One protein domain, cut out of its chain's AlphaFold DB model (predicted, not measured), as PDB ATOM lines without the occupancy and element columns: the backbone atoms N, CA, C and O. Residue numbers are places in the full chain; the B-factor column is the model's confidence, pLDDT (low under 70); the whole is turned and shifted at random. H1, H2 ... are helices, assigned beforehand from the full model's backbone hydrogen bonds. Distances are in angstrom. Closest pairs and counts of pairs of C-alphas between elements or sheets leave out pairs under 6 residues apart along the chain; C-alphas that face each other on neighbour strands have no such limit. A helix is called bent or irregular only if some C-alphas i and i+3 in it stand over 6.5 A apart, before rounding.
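Overview. This is residues 77 to 167 of the 167 residues of the protein "Acyltransferase" of Paracoccus sp. BP8 (UniProt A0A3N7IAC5). A long bent helix, H1, makes one side of a loose rod; along the other, H2 and then H3 run back, with residues 160 to 167 sticking out. The printed part has 91 residues, class all helix, radius of gyration of the C-alphas 16.0 A, spans 56 by 26 by 18 A.

Arrangement. Begin at H1, residues 79 to 105, one helix by its hydrogen bonds but bent: C-alphas 90 and 93 are 6.8 A apart, between arms H1a, 79 to 90, and H1b, 93 to 105. H2, residues 114 to 121, only just touches H1b, with 3 pairs of C-alphas within 8 A, closest Tyr 96 and Val 121, 7.1 A, a helical hairpin. H3, residues 142 to 161, touches H1a with residues 148 to 155 alone, closest C-alphas Leu 80 and Pro 155, 5.5 A, opposite ways. H3 is irregular, only just: C-alphas 152 and 155 are 6.7 A apart. O i to N i+4 pairs are within hydrogen-bond range throughout H1a, H1b and H2, and 14 of 16 in H3.

Along the chain. Find C-alpha 79 at (-56.302, 27.006, -20.198); H1a measures 16.7 A, H1b 18.7 A, and H3 27.5 A, to C-alpha 161 at (-61.468, 38.658, -29.601).

Size, cuts and confidence. The printed part has no cut; link H2 to H3 is long; pLDDT is under 70 at residues 77, 130 to 134 and 162 to 167.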
ATOM      1  N   GLN A  77     -58.296  24.914 -15.332       66.06
ATOM      2  CA  GLN A  77     -58.141  26.024 -14.369       66.06
ATOM      3  C   GLN A  77     -57.330  27.201 -14.944       66.06
ATOM      4  O   GLN A  77     -57.534  28.352 -14.565       66.06
ATOM      5  N   ARG A  78     -56.380  26.915 -15.848       72.31
ATOM      6  CA  ARG A  78     -55.523  27.903 -16.527       72.31
ATOM      7  C   ARG A  78     -55.299  27.498 -17.994       72.31
ATOM      8  O   ARG A  78     -54.182  27.120 -18.354       72.31
ATOM      9  N   PRO A  79     -56.328  27.587 -18.853       74.06
ATOM     10  CA  PRO A  79     -56.302  27.006 -20.198       74.06
ATOM     11  C   PRO A  79     -55.234  27.638 -21.096       74.06
ATOM     12  O   PRO A  79     -54.626  26.966 -21.923       74.06
ATOM     13  N   LEU A  80     -54.959  28.928 -20.891       74.62
ATOM     14  CA  LEU A  80     -53.982  29.700 -21.662       74.62
ATOM     15  C   LEU A  80     -52.531  29.319 -21.318       74.62
ATOM     16  O   LEU A  80     -51.706  29.138 -22.211       74.62
ATOM     17  N   ILE A  81     -52.226  29.146 -20.028       77.62
ATOM     18  CA  ILE A  81     -50.880  28.776 -19.560       77.62
ATOM     19  C   ILE A  81     -50.606  27.301 -19.862       77.62
ATOM     20  O   ILE A  81     -49.535  26.968 -20.365       77.62
ATOM     21  N   GLY A  82     -51.587  26.423 -19.620       81.62
ATOM     22  CA  GLY A  82     -51.487  25.009 -19.983       81.62
ATOM     23  C   GLY A  82     -51.240  24.826 -21.481       81.62
ATOM     24  O   GLY A  82     -50.378  24.044 -21.878       81.62
ATOM     25  N   PHE A  83     -51.926  25.609 -22.317       83.25
ATOM     26  CA  PHE A  83     -51.710  25.633 -23.761       83.25
ATOM     27  C   PHE A  83     -50.271  26.009 -24.146       83.25
ATOM     28  O   PHE A  83     -49.639  25.269 -24.906       83.25
ATOM     29  N   ALA A  84     -49.747  27.119 -23.616       84.06
ATOM     30  CA  ALA A  84     -48.401  27.591 -23.935       84.06
ATOM     31  C   ALA A  84     -47.321  26.602 -23.465       84.06
ATOM     32  O   ALA A  84     -46.424  26.264 -24.235       84.06
ATOM     33  N   LEU A  85     -47.443  26.058 -22.246       85.69
ATOM     34  CA  LEU A  85     -46.480  25.097 -21.695       85.69
ATOM     35  C   LEU A  85     -46.450  23.783 -22.480       85.69
ATOM     36  O   LEU A  85     -45.371  23.304 -22.821       85.69
ATOM     37  N   ARG A  86     -47.614  23.213 -22.832       87.81
ATOM     38  CA  ARG A  86     -47.681  21.979 -23.641       87.81
ATOM     39  C   ARG A  86     -46.957  22.133 -24.980       87.81
ATOM     40  O   ARG A  86     -46.339  21.188 -25.461       87.81
ATOM     41  N   ARG A  87     -47.035  23.319 -25.586       87.88
ATOM     42  CA  ARG A  87     -46.372  23.622 -26.861       87.88
ATOM     43  C   ARG A  87     -44.890  23.911 -26.685       87.88
ATOM     44  O   ARG A  87     -44.092  23.390 -27.457       87.88
ATOM     45  N   PHE A  88     -44.524  24.632 -25.629       89.75
ATOM     46  CA  PHE A  88     -43.132  24.865 -25.263       89.75
ATOM     47  C   PHE A  88     -42.377  23.546 -25.073       89.75
ATOM     48  O   PHE A  88     -41.386  23.307 -25.753       89.75
ATOM     49  N   PHE A  89     -42.889  22.638 -24.237       92.00
ATOM     50  CA  PHE A  89     -42.244  21.345 -23.985       92.00
ATOM     51  C   PHE A  89     -42.264  20.392 -25.184       92.00
ATOM     52  O   PHE A  89     -41.502  19.432 -25.208       92.00
ATOM     53  N   ARG A  90     -43.099  20.650 -26.195       89.81
ATOM     54  CA  ARG A  90     -43.074  19.898 -27.452       89.81
ATOM     55  C   ARG A  90     -41.939  20.349 -28.375       89.81
ATOM     56  O   ARG A  90     -41.369  19.512 -29.066       89.81
ATOM     57  N   ILE A  91     -41.638  21.646 -28.414       91.38
ATOM     58  CA  ILE A  91     -40.679  22.237 -29.364       91.38
ATOM     59  C   ILE A  91     -39.282  22.355 -28.745       91.38
ATOM     60  O   ILE A  91     -38.292  21.999 -29.384       91.38
ATOM     61  N   ALA A  92     -39.198  22.804 -27.491       92.19
ATOM     62  CA  ALA A  92     -37.939  23.125 -26.827       92.19
ATOM     63  C   ALA A  92     -36.931  21.961 -26.770       92.19
ATOM     64  O   ALA A  92     -35.775  22.205 -27.107       92.19
ATOM     65  N   PRO A  93     -37.308  20.707 -26.435       93.44
ATOM     66  CA  PRO A  93     -36.331  19.621 -26.340       93.44
ATOM     67  C   PRO A  93     -35.611  19.361 -27.663       93.44
ATOM     68  O   PRO A  93     -34.386  19.279 -27.698       93.44
ATOM     69  N   LEU A  94     -36.366  19.290 -28.766       93.44
ATOM     70  CA  LEU A  94     -35.793  19.078 -30.091       93.44
ATOM     71  C   LEU A  94     -34.973  20.292 -30.535       93.44
ATOM     72  O   LEU A  94     -33.880  20.133 -31.071       93.44
ATOM     73  N   PHE A  95     -35.470  21.504 -30.282       92.81
ATOM     74  CA  PHE A  95     -34.760  22.720 -30.664       92.81
ATOM     75  C   PHE A  95     -33.418  22.859 -29.933       92.81
ATOM     76  O   PHE A  95     -32.423  23.211 -30.555       92.81
ATOM     77  N   TYR A  96     -33.342  22.504 -28.647       93.62
ATOM     78  CA  TYR A  96     -32.085  22.526 -27.893       93.62
ATOM     79  C   TYR A  96     -31.063  21.515 -28.414       93.62
ATOM     80  O   TYR A  96     -29.881  21.844 -28.516       93.62
ATOM     81  N   VAL A  97     -31.509  20.321 -28.819       94.25
ATOM     82  CA  VAL A  97     -30.640  19.360 -29.516       94.25
ATOM     83  C   VAL A  97     -30.122  19.965 -30.821       94.25
ATOM     84  O   VAL A  97     -28.924  19.912 -31.089       94.25
ATOM     85  N   MET A  98     -30.990  20.609 -31.604       91.94
ATOM     86  CA  MET A  98     -30.592  21.250 -32.860       91.94
ATOM     87  C   MET A  98     -29.628  22.424 -32.661       91.94
ATOM     88  O   MET A  98     -28.738  22.602 -33.491       91.94
ATOM     89  N   ILE A  99     -29.745  23.193 -31.571       90.38
ATOM     90  CA  ILE A  99     -28.757  24.223 -31.208       90.38
ATOM     91  C   ILE A  99     -27.390  23.574 -30.972       90.38
ATOM     92  O   ILE A  99     -26.402  24.054 -31.516       90.38
ATOM     93  N   ALA A 100     -27.323  22.477 -30.208       90.56
ATOM     94  CA  ALA A 100     -26.062  21.786 -29.933       90.56
ATOM     95  C   ALA A 100     -25.424  21.215 -31.212       90.56
ATOM     96  O   ALA A 100     -24.236  21.416 -31.455       90.56
ATOM     97  N   VAL A 101     -26.226  20.569 -32.066       91.00
ATOM     98  CA  VAL A 101     -25.786  20.066 -33.379       91.00
ATOM     99  C   VAL A 101     -25.278  21.214 -34.253       91.00
ATOM    100  O   VAL A 101     -24.194  21.128 -34.822       91.00
ATOM    101  N   SER A 102     -26.020  22.319 -34.326       87.56
ATOM    102  CA  SER A 102     -25.647  23.462 -35.166       87.56
ATOM    103  C   SER A 102     -24.410  24.192 -34.636       87.56
ATOM    104  O   SER A 102     -23.596  24.649 -35.429       87.56
ATOM    105  N   ALA A 103     -24.219  24.246 -33.316       84.81
ATOM    106  CA  ALA A 103     -23.012  24.794 -32.704       84.81
ATOM    107  C   ALA A 103     -21.770  23.925 -32.977       84.81
ATOM    108  O   ALA A 103     -20.680  24.468 -33.127       84.81
ATOM    109  N   PHE A 104     -21.930  22.599 -33.065       86.88
ATOM    110  CA  PHE A 104     -20.826  21.673 -33.330       86.88
ATOM    111  C   PHE A 104     -20.444  21.604 -34.815       86.88
ATOM    112  O   PHE A 104     -19.267  21.692 -35.153       86.88
ATOM    113  N   PHE A 105     -21.425  21.455 -35.711       87.19
ATOM    114  CA  PHE A 105     -21.175  21.295 -37.150       87.19
ATOM    115  C   PHE A 105     -21.074  22.621 -37.911       87.19
ATOM    116  O   PHE A 105     -20.584  22.635 -39.034       87.19
ATOM    117  N   ASN A 106     -21.572  23.715 -37.329       83.50
ATOM    118  CA  ASN A 106     -21.693  25.037 -37.945       83.50
ATOM    119  C   ASN A 106     -22.115  25.017 -39.431       83.50
ATOM    120  O   ASN A 106     -21.426  25.588 -40.279       83.50
ATOM    121  N   PRO A 107     -23.266  24.403 -39.770       76.38
ATOM    122  CA  PRO A 107     -23.699  24.296 -41.162       76.38
ATOM    123  C   PRO A 107     -23.959  25.661 -41.817       76.38
ATOM    124  O   PRO A 107     -23.939  25.768 -43.037       76.38
ATOM    125  N   ALA A 108     -24.215  26.703 -41.019       74.75
ATOM    126  CA  ALA A 108     -24.460  28.048 -41.520       74.75
ATOM    127  C   ALA A 108     -23.174  28.872 -41.734       74.75
ATOM    128  O   ALA A 108     -23.242  29.932 -42.345       74.75
ATOM    129  N   GLY A 109     -22.023  28.416 -41.223       75.44
ATOM    130  CA  GLY A 109     -20.740  29.113 -41.359       75.44
ATOM    131  C   GLY A 109     -20.643  30.457 -40.625       75.44
ATOM    132  O   GLY A 109     -19.722  31.222 -40.897       75.44
ATOM    133  N   PHE A 110     -21.568  30.768 -39.711       76.81
ATOM    134  CA  PHE A 110     -21.570  32.028 -38.960       76.81
ATOM    135  C   PHE A 110     -20.780  31.918 -37.652       76.81
ATOM    136  O   PHE A 110     -20.684  30.844 -37.054       76.81
ATOM    137  N   GLU A 111     -20.248  33.046 -37.178       77.31
ATOM    138  CA  GLU A 111     -19.674  33.138 -35.836       77.31
ATOM    139  C   GLU A 111     -20.787  33.289 -34.793       77.31
ATOM    140  O   GLU A 111     -21.501  34.294 -34.738       77.31
ATOM    141  N   TYR A 112     -20.942  32.287 -33.928       78.75
ATOM    142  CA  TYR A 112     -21.929  32.341 -32.852       78.75
ATOM    143  C   TYR A 112     -21.331  32.971 -31.597       78.75
ATOM    144  O   TYR A 112     -20.465  32.404 -30.935       78.75
ATOM    145  N   THR A 113     -21.853  34.134 -31.209       83.69
ATOM    146  CA  THR A 113     -21.568  34.718 -29.893       83.69
ATOM    147  C   THR A 113     -22.443  34.050 -28.825       83.69
ATOM    148  O   THR A 113     -23.577  33.654 -29.099       83.69
ATOM    149  N   TRP A 114     -21.984  34.006 -27.570       83.31
ATOM    150  CA  TRP A 114     -22.786  33.522 -26.432       83.31
ATOM    151  C   TRP A 114     -24.156  34.219 -26.319       83.31
ATOM    152  O   TRP A 114     -25.147  33.587 -25.961       83.31
ATOM    153  N   LYS A 115     -24.236  35.507 -26.694       85.56
ATOM    154  CA  LYS A 115     -25.488  36.280 -26.772       85.56
ATOM    155  C   LYS A 115     -26.470  35.683 -27.780       85.56
ATOM    156  O   LYS A 115     -27.657  35.584 -27.484       85.56
ATOM    157  N   SER A 116     -25.976  35.250 -28.939       83.50
ATOM    158  CA  SER A 116     -26.782  34.629 -29.995       83.50
ATOM    159  C   SER A 116     -27.325  33.275 -29.542       83.50
ATOM    160  O   SER A 116     -28.504  32.985 -29.738       83.50
ATOM    161  N   VAL A 117     -26.499  32.474 -28.859       85.50
ATOM    162  CA  VAL A 117     -26.930  31.195 -28.273       85.50
ATOM    163  C   VAL A 117     -28.003  31.427 -27.211       85.50
ATOM    164  O   VAL A 117     -29.054  30.793 -27.257       85.50
ATOM    165  N   LEU A 118     -27.795  32.384 -26.305       89.50
ATOM    166  CA  LEU A 118     -28.762  32.710 -25.259       89.50
ATOM    167  C   LEU A 118     -30.097  33.192 -25.847       89.50
ATOM    168  O   LEU A 118     -31.163  32.759 -25.416       89.50
ATOM    169  N   ALA A 119     -30.048  34.024 -26.888       89.69
ATOM    170  CA  ALA A 119     -31.240  34.462 -27.602       89.69
ATOM    171  C   ALA A 119     -31.999  33.293 -28.260       89.69
ATOM    172  O   ALA A 119     -33.229  33.315 -28.299       89.69
ATOM    173  N   ASN A 120     -31.287  32.263 -28.735       90.31
ATOM    174  CA  ASN A 120     -31.872  31.030 -29.272       90.31
ATOM    175  C   ASN A 120     -32.508  30.167 -28.181       90.31
ATOM    176  O   ASN A 120     -33.636  29.719 -28.357       90.31
ATOM    177  N   VAL A 121     -31.851  30.020 -27.028       89.88
ATOM    178  CA  VAL A 121     -32.398  29.298 -25.866       89.88
ATOM    179  C   VAL A 121     -33.723  29.906 -25.399       89.88
ATOM    180  O   VAL A 121     -34.660  29.176 -25.088       89.88
ATOM    181  N   PHE A 122     -33.837  31.235 -25.402       90.94
ATOM    182  CA  PHE A 122     -35.069  31.930 -25.015       90.94
ATOM    183  C   PHE A 122     -36.042  32.195 -26.172       90.94
ATOM    184  O   PHE A 122     -37.084  32.804 -25.947       90.94
ATOM    185  N   PHE A 123     -35.736  31.753 -27.398       90.25
ATOM    186  CA  PHE A 123     -36.546  32.007 -28.598       90.25
ATOM    187  C   PHE A 123     -36.778  33.498 -28.929       90.25
ATOM    188  O   PHE A 123     -37.697  33.840 -29.670       90.25
ATOM    189  N   VAL A 124     -35.931  34.401 -28.423       90.00
ATOM    190  CA  VAL A 124     -36.029  35.864 -28.626       90.00
ATOM    191  C   VAL A 124     -35.124  36.385 -29.741       90.00
ATOM    192  O   VAL A 124     -35.085  37.580 -30.014       90.00
ATOM    193  N   PHE A 125     -34.399  35.495 -30.411       88.44
ATOM    194  CA  PHE A 125     -33.433  35.832 -31.456       88.44
ATOM    195  C   PHE A 125     -34.039  36.568 -32.668       88.44
ATOM    196  O   PHE A 125     -33.327  37.313 -33.324       88.44
ATOM    197  N   ASN A 126     -35.348  36.444 -32.926       88.56
ATOM    198  CA  ASN A 126     -36.040  37.234 -33.959       88.56
ATOM    199  C   ASN A 126     -36.246  38.711 -33.588       88.56
ATOM    200  O   ASN A 126     -36.551  39.517 -34.461       88.56
ATOM    201  N   LEU A 127     -36.125  39.068 -32.307       85.75
ATOM    202  CA  LEU A 127     -36.291  40.444 -31.822       85.75
ATOM    203  C   LEU A 127     -34.977  41.231 -31.828       85.75
ATOM    204  O   LEU A 127     -34.977  42.439 -31.603       85.75
ATOM    205  N   ILE A 128     -33.855  40.547 -32.046       83.06
ATOM    206  CA  ILE A 128     -32.525  41.142 -32.058       83.06
ATOM    207  C   ILE A 128     -32.101  41.290 -33.525       83.06
ATOM    208  O   ILE A 128     -32.170  40.307 -34.265       83.06
ATOM    209  N   PRO A 129     -31.655  42.481 -33.967       73.56
ATOM    210  CA  PRO A 129     -31.118  42.654 -35.313       73.56
ATOM    211  C   PRO A 129     -29.958  41.678 -35.558       73.56
ATOM    212  O   PRO A 129     -28.992  41.656 -34.797       73.56
ATOM    213  N   GLY A 130     -30.068  40.862 -36.607       68.12
ATOM    214  CA  GLY A 130     -29.093  39.828 -36.962       68.12
ATOM    215  C   GLY A 130     -28.836  39.761 -38.470       68.12
ATOM    216  O   GLY A 130     -29.085  40.723 -39.195       68.12
ATOM    217  N   HIS A 131     -28.353  38.614 -38.956       63.53
ATOM    218  CA  HIS A 131     -27.987  38.390 -40.362       63.53
ATOM    219  C   HIS A 131     -29.210  38.143 -41.278       63.53
ATOM    220  O   HIS A 131     -29.323  37.105 -41.932       63.53
ATOM    221  N   GLY A 132     -30.161  39.082 -41.327       65.00
ATOM    222  CA  GLY A 132     -31.341  38.991 -42.198       65.00
ATOM    223  C   GLY A 132     -32.292  37.853 -41.805       65.00
ATOM    224  O   GLY A 132     -32.725  37.787 -40.661       65.00
ATOM    225  N   TYR A 133     -32.621  36.953 -42.740       57.41
ATOM    226  CA  TYR A 133     -33.520  35.808 -42.499       57.41
ATOM    227  C   TYR A 133     -32.886  34.675 -41.672       57.41
ATOM    228  O   TYR A 133     -33.580  33.736 -41.288       57.41
ATOM    229  N   GLN A 134     -31.587  34.762 -41.363       63.44
ATOM    230  CA  GLN A 134     -30.878  33.770 -40.560       63.44
ATOM    231  C   GLN A 134     -30.508  34.330 -39.179       63.44
ATOM    232  O   GLN A 134     -29.348  34.564 -38.852       63.44
ATOM    233  N   THR A 135     -31.525  34.579 -38.354       71.19
ATOM    234  CA  THR A 135     -31.373  35.063 -36.967       71.19
ATOM    235  C   THR A 135     -31.130  33.940 -35.953       71.19
ATOM    236  O   THR A 135     -30.745  34.199 -34.811       71.19
ATOM    237  N   SER A 136     -31.352  32.685 -36.351       79.50
ATOM    238  CA  SER A 136     -31.179  31.504 -35.503       79.50
ATOM    239  C   SER A 136     -29.811  30.850 -35.708       79.50
ATOM    240  O   SER A 136     -29.262  30.862 -36.806       79.50
ATOM    241  N   VAL A 137     -29.292  30.230 -34.643       82.31
ATOM    242  CA  VAL A 137     -28.131  29.323 -34.714       82.31
ATOM    243  C   VAL A 137     -28.472  28.075 -35.539       82.31
ATOM    244  O   VAL A 137     -27.604  27.489 -36.175       82.31
ATOM    245  N   VAL A 138     -29.745  27.671 -35.545       85.06
ATOM    246  CA  VAL A 138     -30.239  26.560 -36.358       85.06
ATOM    247  C   VAL A 138     -30.566  27.083 -37.755       85.06
ATOM    248  O   VAL A 138     -31.337  28.036 -37.901       85.06
ATOM    249  N   LEU A 139     -30.003  26.450 -38.790       83.12
ATOM    250  CA  LEU A 139     -30.278  26.785 -40.192       83.12
ATOM    251  C   LEU A 139     -31.794  26.777 -40.443       83.12
ATOM    252  O   LEU A 139     -32.472  25.835 -40.033       83.12
ATOM    253  N   ALA A 140     -32.327  27.821 -41.086       81.81
ATOM    254  CA  ALA A 140     -33.768  27.979 -41.312       81.81
ATOM    255  C   ALA A 140     -34.657  27.961 -40.041       81.81
ATOM    256  O   ALA A 140     -35.879  27.867 -40.136       81.81
ATOM    257  N   GLY A 141     -34.082  28.106 -38.842       86.25
ATOM    258  CA  GLY A 141     -34.807  28.052 -37.568       86.25
ATOM    259  C   GLY A 141     -35.634  29.298 -37.238       86.25
ATOM    260  O   GLY A 141     -36.269  29.350 -36.184       86.25
ATOM    261  N   TRP A 142     -35.637  30.318 -38.103       86.62
ATOM    262  CA  TRP A 142     -36.233  31.621 -37.800       86.62
ATOM    263  C   TRP A 142     -37.736  31.554 -37.508       86.62
ATOM    264  O   TRP A 142     -38.231  32.229 -36.601       86.62
ATOM    265  N   THR A 143     -38.452  30.668 -38.200       88.19
ATOM    266  CA  THR A 143     -39.894  30.458 -38.021       88.19
ATOM    267  C   THR A 143     -40.243  29.944 -36.626       88.19
ATOM    268  O   THR A 143     -41.292  30.308 -36.100       88.19
ATOM    269  N   ILE A 144     -39.353  29.186 -35.977       89.81
ATOM    270  CA  ILE A 144     -39.587  28.636 -34.635       89.81
ATOM    271  C   ILE A 144     -39.676  29.751 -33.594       89.81
ATOM    272  O   ILE A 144     -40.561  29.736 -32.745       89.81
ATOM    273  N   GLY A 145     -38.807  30.762 -33.662       89.56
ATOM    274  CA  GLY A 145     -38.901  31.892 -32.735       89.56
ATOM    275  C   GLY A 145     -40.202  32.684 -32.932       89.56
ATOM    276  O   GLY A 145     -40.822  33.106 -31.957       89.56
ATOM    277  N   VAL A 146     -40.662  32.829 -34.183       89.00
ATOM    278  CA  VAL A 146     -41.961  33.453 -34.499       89.00
ATOM    279  C   VAL A 146     -43.112  32.611 -33.947       89.00
ATOM    280  O   VAL A 146     -44.037  33.158 -33.353       89.00
ATOM    281  N   GLU A 147     -43.044  31.288 -34.077       90.12
ATOM    282  CA  GLU A 147     -44.036  30.353 -33.542       90.12
ATOM    283  C   GLU A 147     -44.138  30.433 -32.011       90.12
ATOM    284  O   GLU A 147     -45.241  30.491 -31.462       90.12
ATOM    285  N   MET A 148     -43.004  30.522 -31.314       91.00
ATOM    286  CA  MET A 148     -42.974  30.672 -29.858       91.00
ATOM    287  C   MET A 148     -43.569  32.006 -29.398       91.00
ATOM    288  O   MET A 148     -44.369  32.031 -28.457       91.00
ATOM    289  N   LEU A 149     -43.249  33.106 -30.088       90.06
ATOM    290  CA  LEU A 149     -43.867  34.407 -29.829       90.06
ATOM    291  C   LEU A 149     -45.374  34.370 -30.109       90.06
ATOM    292  O   LEU A 149     -46.173  34.874 -29.319       90.06
ATOM    293  N   PHE A 150     -45.780  33.722 -31.198       88.81
ATOM    294  CA  PHE A 150     -47.182  33.539 -31.539       88.81
ATOM    295  C   PHE A 150     -47.929  32.755 -30.451       88.81
ATOM    296  O   PHE A 150     -49.009  33.175 -30.046       88.81
ATOM    297  N   TYR A 151     -47.360  31.682 -29.894       87.38
ATOM    298  CA  TYR A 151     -47.978  30.952 -28.779       87.38
ATOM    299  C   TYR A 151     -48.062  31.746 -27.481       87.38
ATOM    300  O   TYR A 151     -48.966  31.491 -26.683       87.38
ATOM    301  N   LEU A 152     -47.161  32.705 -27.273       86.50
ATOM    302  CA  LEU A 152     -47.238  33.624 -26.146       86.50
ATOM    303  C   LEU A 152     -48.361  34.652 -26.337       86.50
ATOM    304  O   LEU A 152     -49.102  34.918 -25.397       86.50
ATOM    305  N   VAL A 153     -48.507  35.209 -27.543       87.12
ATOM    306  CA  VAL A 153     -49.449  36.303 -27.853       87.12
ATOM    307  C   VAL A 153     -50.874  35.797 -28.126       87.12
ATOM    308  O   VAL A 153     -51.849  36.424 -27.706       87.12
ATOM    309  N   PHE A 154     -51.016  34.646 -28.786       85.62
ATOM    310  CA  PHE A 154     -52.297  34.069 -29.203       85.62
ATOM    311  C   PHE A 154     -53.332  33.939 -28.069       85.62
ATOM    312  O   PHE A 154     -54.475  34.346 -28.281       85.62
ATOM    313  N   PRO A 155     -52.993  33.453 -26.859       80.62
ATOM    314  CA  PRO A 155     -53.956  33.338 -25.767       80.62
ATOM    315  C   PRO A 155     -54.549  34.689 -25.340       80.62
ATOM    316  O   PRO A 155     -55.742  34.775 -25.039       80.62
ATOM    317  N   PHE A 156     -53.740  35.755 -25.353       82.12
ATOM    318  CA  PHE A 156     -54.198  37.112 -25.049       82.12
ATOM    319  C   PHE A 156     -55.105  37.661 -26.152       82.12
ATOM    320  O   PHE A 156     -56.150  38.240 -25.850       82.12
ATOM    321  N   LEU A 157     -54.741  37.446 -27.421       83.94
ATOM    322  CA  LEU A 157     -55.572  37.830 -28.565       83.94
ATOM    323  C   LEU A 157     -56.918  37.108 -28.537       83.94
ATOM    324  O   LEU A 157     -57.961  37.751 -28.634       83.94
ATOM    325  N   TYR A 158     -56.905  35.792 -28.327       79.38
ATOM    326  CA  TYR A 158     -58.119  34.990 -28.242       79.38
ATOM    327  C   TYR A 158     -59.042  35.499 -27.131       79.38
ATOM    328  O   TYR A 158     -60.218  35.738 -27.388       79.38
ATOM    329  N   ALA A 159     -58.515  35.756 -25.926       76.94
ATOM    330  CA  ALA A 159     -59.304  36.286 -24.813       76.94
ATOM    331  C   ALA A 159     -60.002  37.617 -25.155       76.94
ATOM    332  O   ALA A 159     -61.169  37.806 -24.807       76.94
ATOM    333  N   ARG A 160     -59.319  38.522 -25.870       81.00
ATOM    334  CA  ARG A 160     -59.862  39.832 -26.274       81.00
ATOM    335  C   ARG A 160     -60.846  39.757 -27.448       81.00
ATOM    336  O   ARG A 160     -61.749  40.584 -27.516       81.00
ATOM    337  N   ILE A 161     -60.702  38.776 -28.343       77.94
ATOM    338  CA  ILE A 161     -61.468  38.658 -29.601       77.94
ATOM    339  C   ILE A 161     -62.731  37.771 -29.448       77.94
ATOM    340  O   ILE A 161     -63.462  37.513 -30.400       77.94
ATOM    341  N   THR A 162     -63.089  37.357 -28.231       66.12
ATOM    342  CA  THR A 162     -64.246  36.468 -27.976       66.12
ATOM    343  C   THR A 162     -65.645  37.099 -28.131       66.12
ATOM    344  O   THR A 162     -66.646  36.416 -27.918       66.12
ATOM    345  N   ASN A 163     -65.753  38.368 -28.544       57.91
ATOM    346  CA  ASN A 163     -67.034  39.087 -28.649       57.91
ATOM    347  C   ASN A 163     -67.663  39.130 -30.056       57.91
ATOM    348  O   ASN A 163     -68.733  39.713 -30.209       57.91
ATOM    349  N   ILE A 164     -67.061  38.517 -31.081       57.22
ATOM    350  CA  ILE A 164     -67.536  38.670 -32.475       57.22
ATOM    351  C   ILE A 164     -68.869  37.933 -32.758       57.22
ATOM    352  O   ILE A 164     -69.546  38.254 -33.727       57.22
ATOM    353  N   GLY A 165     -69.306  37.009 -31.891       50.94
ATOM    354  CA  GLY A 165     -70.534  36.216 -32.087       50.94
ATOM    355  C   GLY A 165     -71.571  36.280 -30.961       50.94
ATOM    356  O   GLY A 165     -72.425  35.405 -30.898       50.94
ATOM    357  N   LYS A 166     -71.493  37.251 -30.037       48.06
ATOM    358  CA  LYS A 166     -72.473  37.422 -28.939       48.06
ATOM    359  C   LYS A 166     -73.494  38.540 -29.209       48.06
ATOM    360  O   LYS A 166     -73.812  39.311 -28.305       48.06
ATOM    361  N   ARG A 167     -73.978  38.654 -30.445       39.72
ATOM    362  CA  ARG A 167     -75.171  39.447 -30.772       39.72
ATOM    363  C   ARG A 167     -76.290  38.524 -31.204       39.72
ATOM    364  O   ARG A 167     -75.979  37.598 -31.981       39.72
TER     365      ARG A 167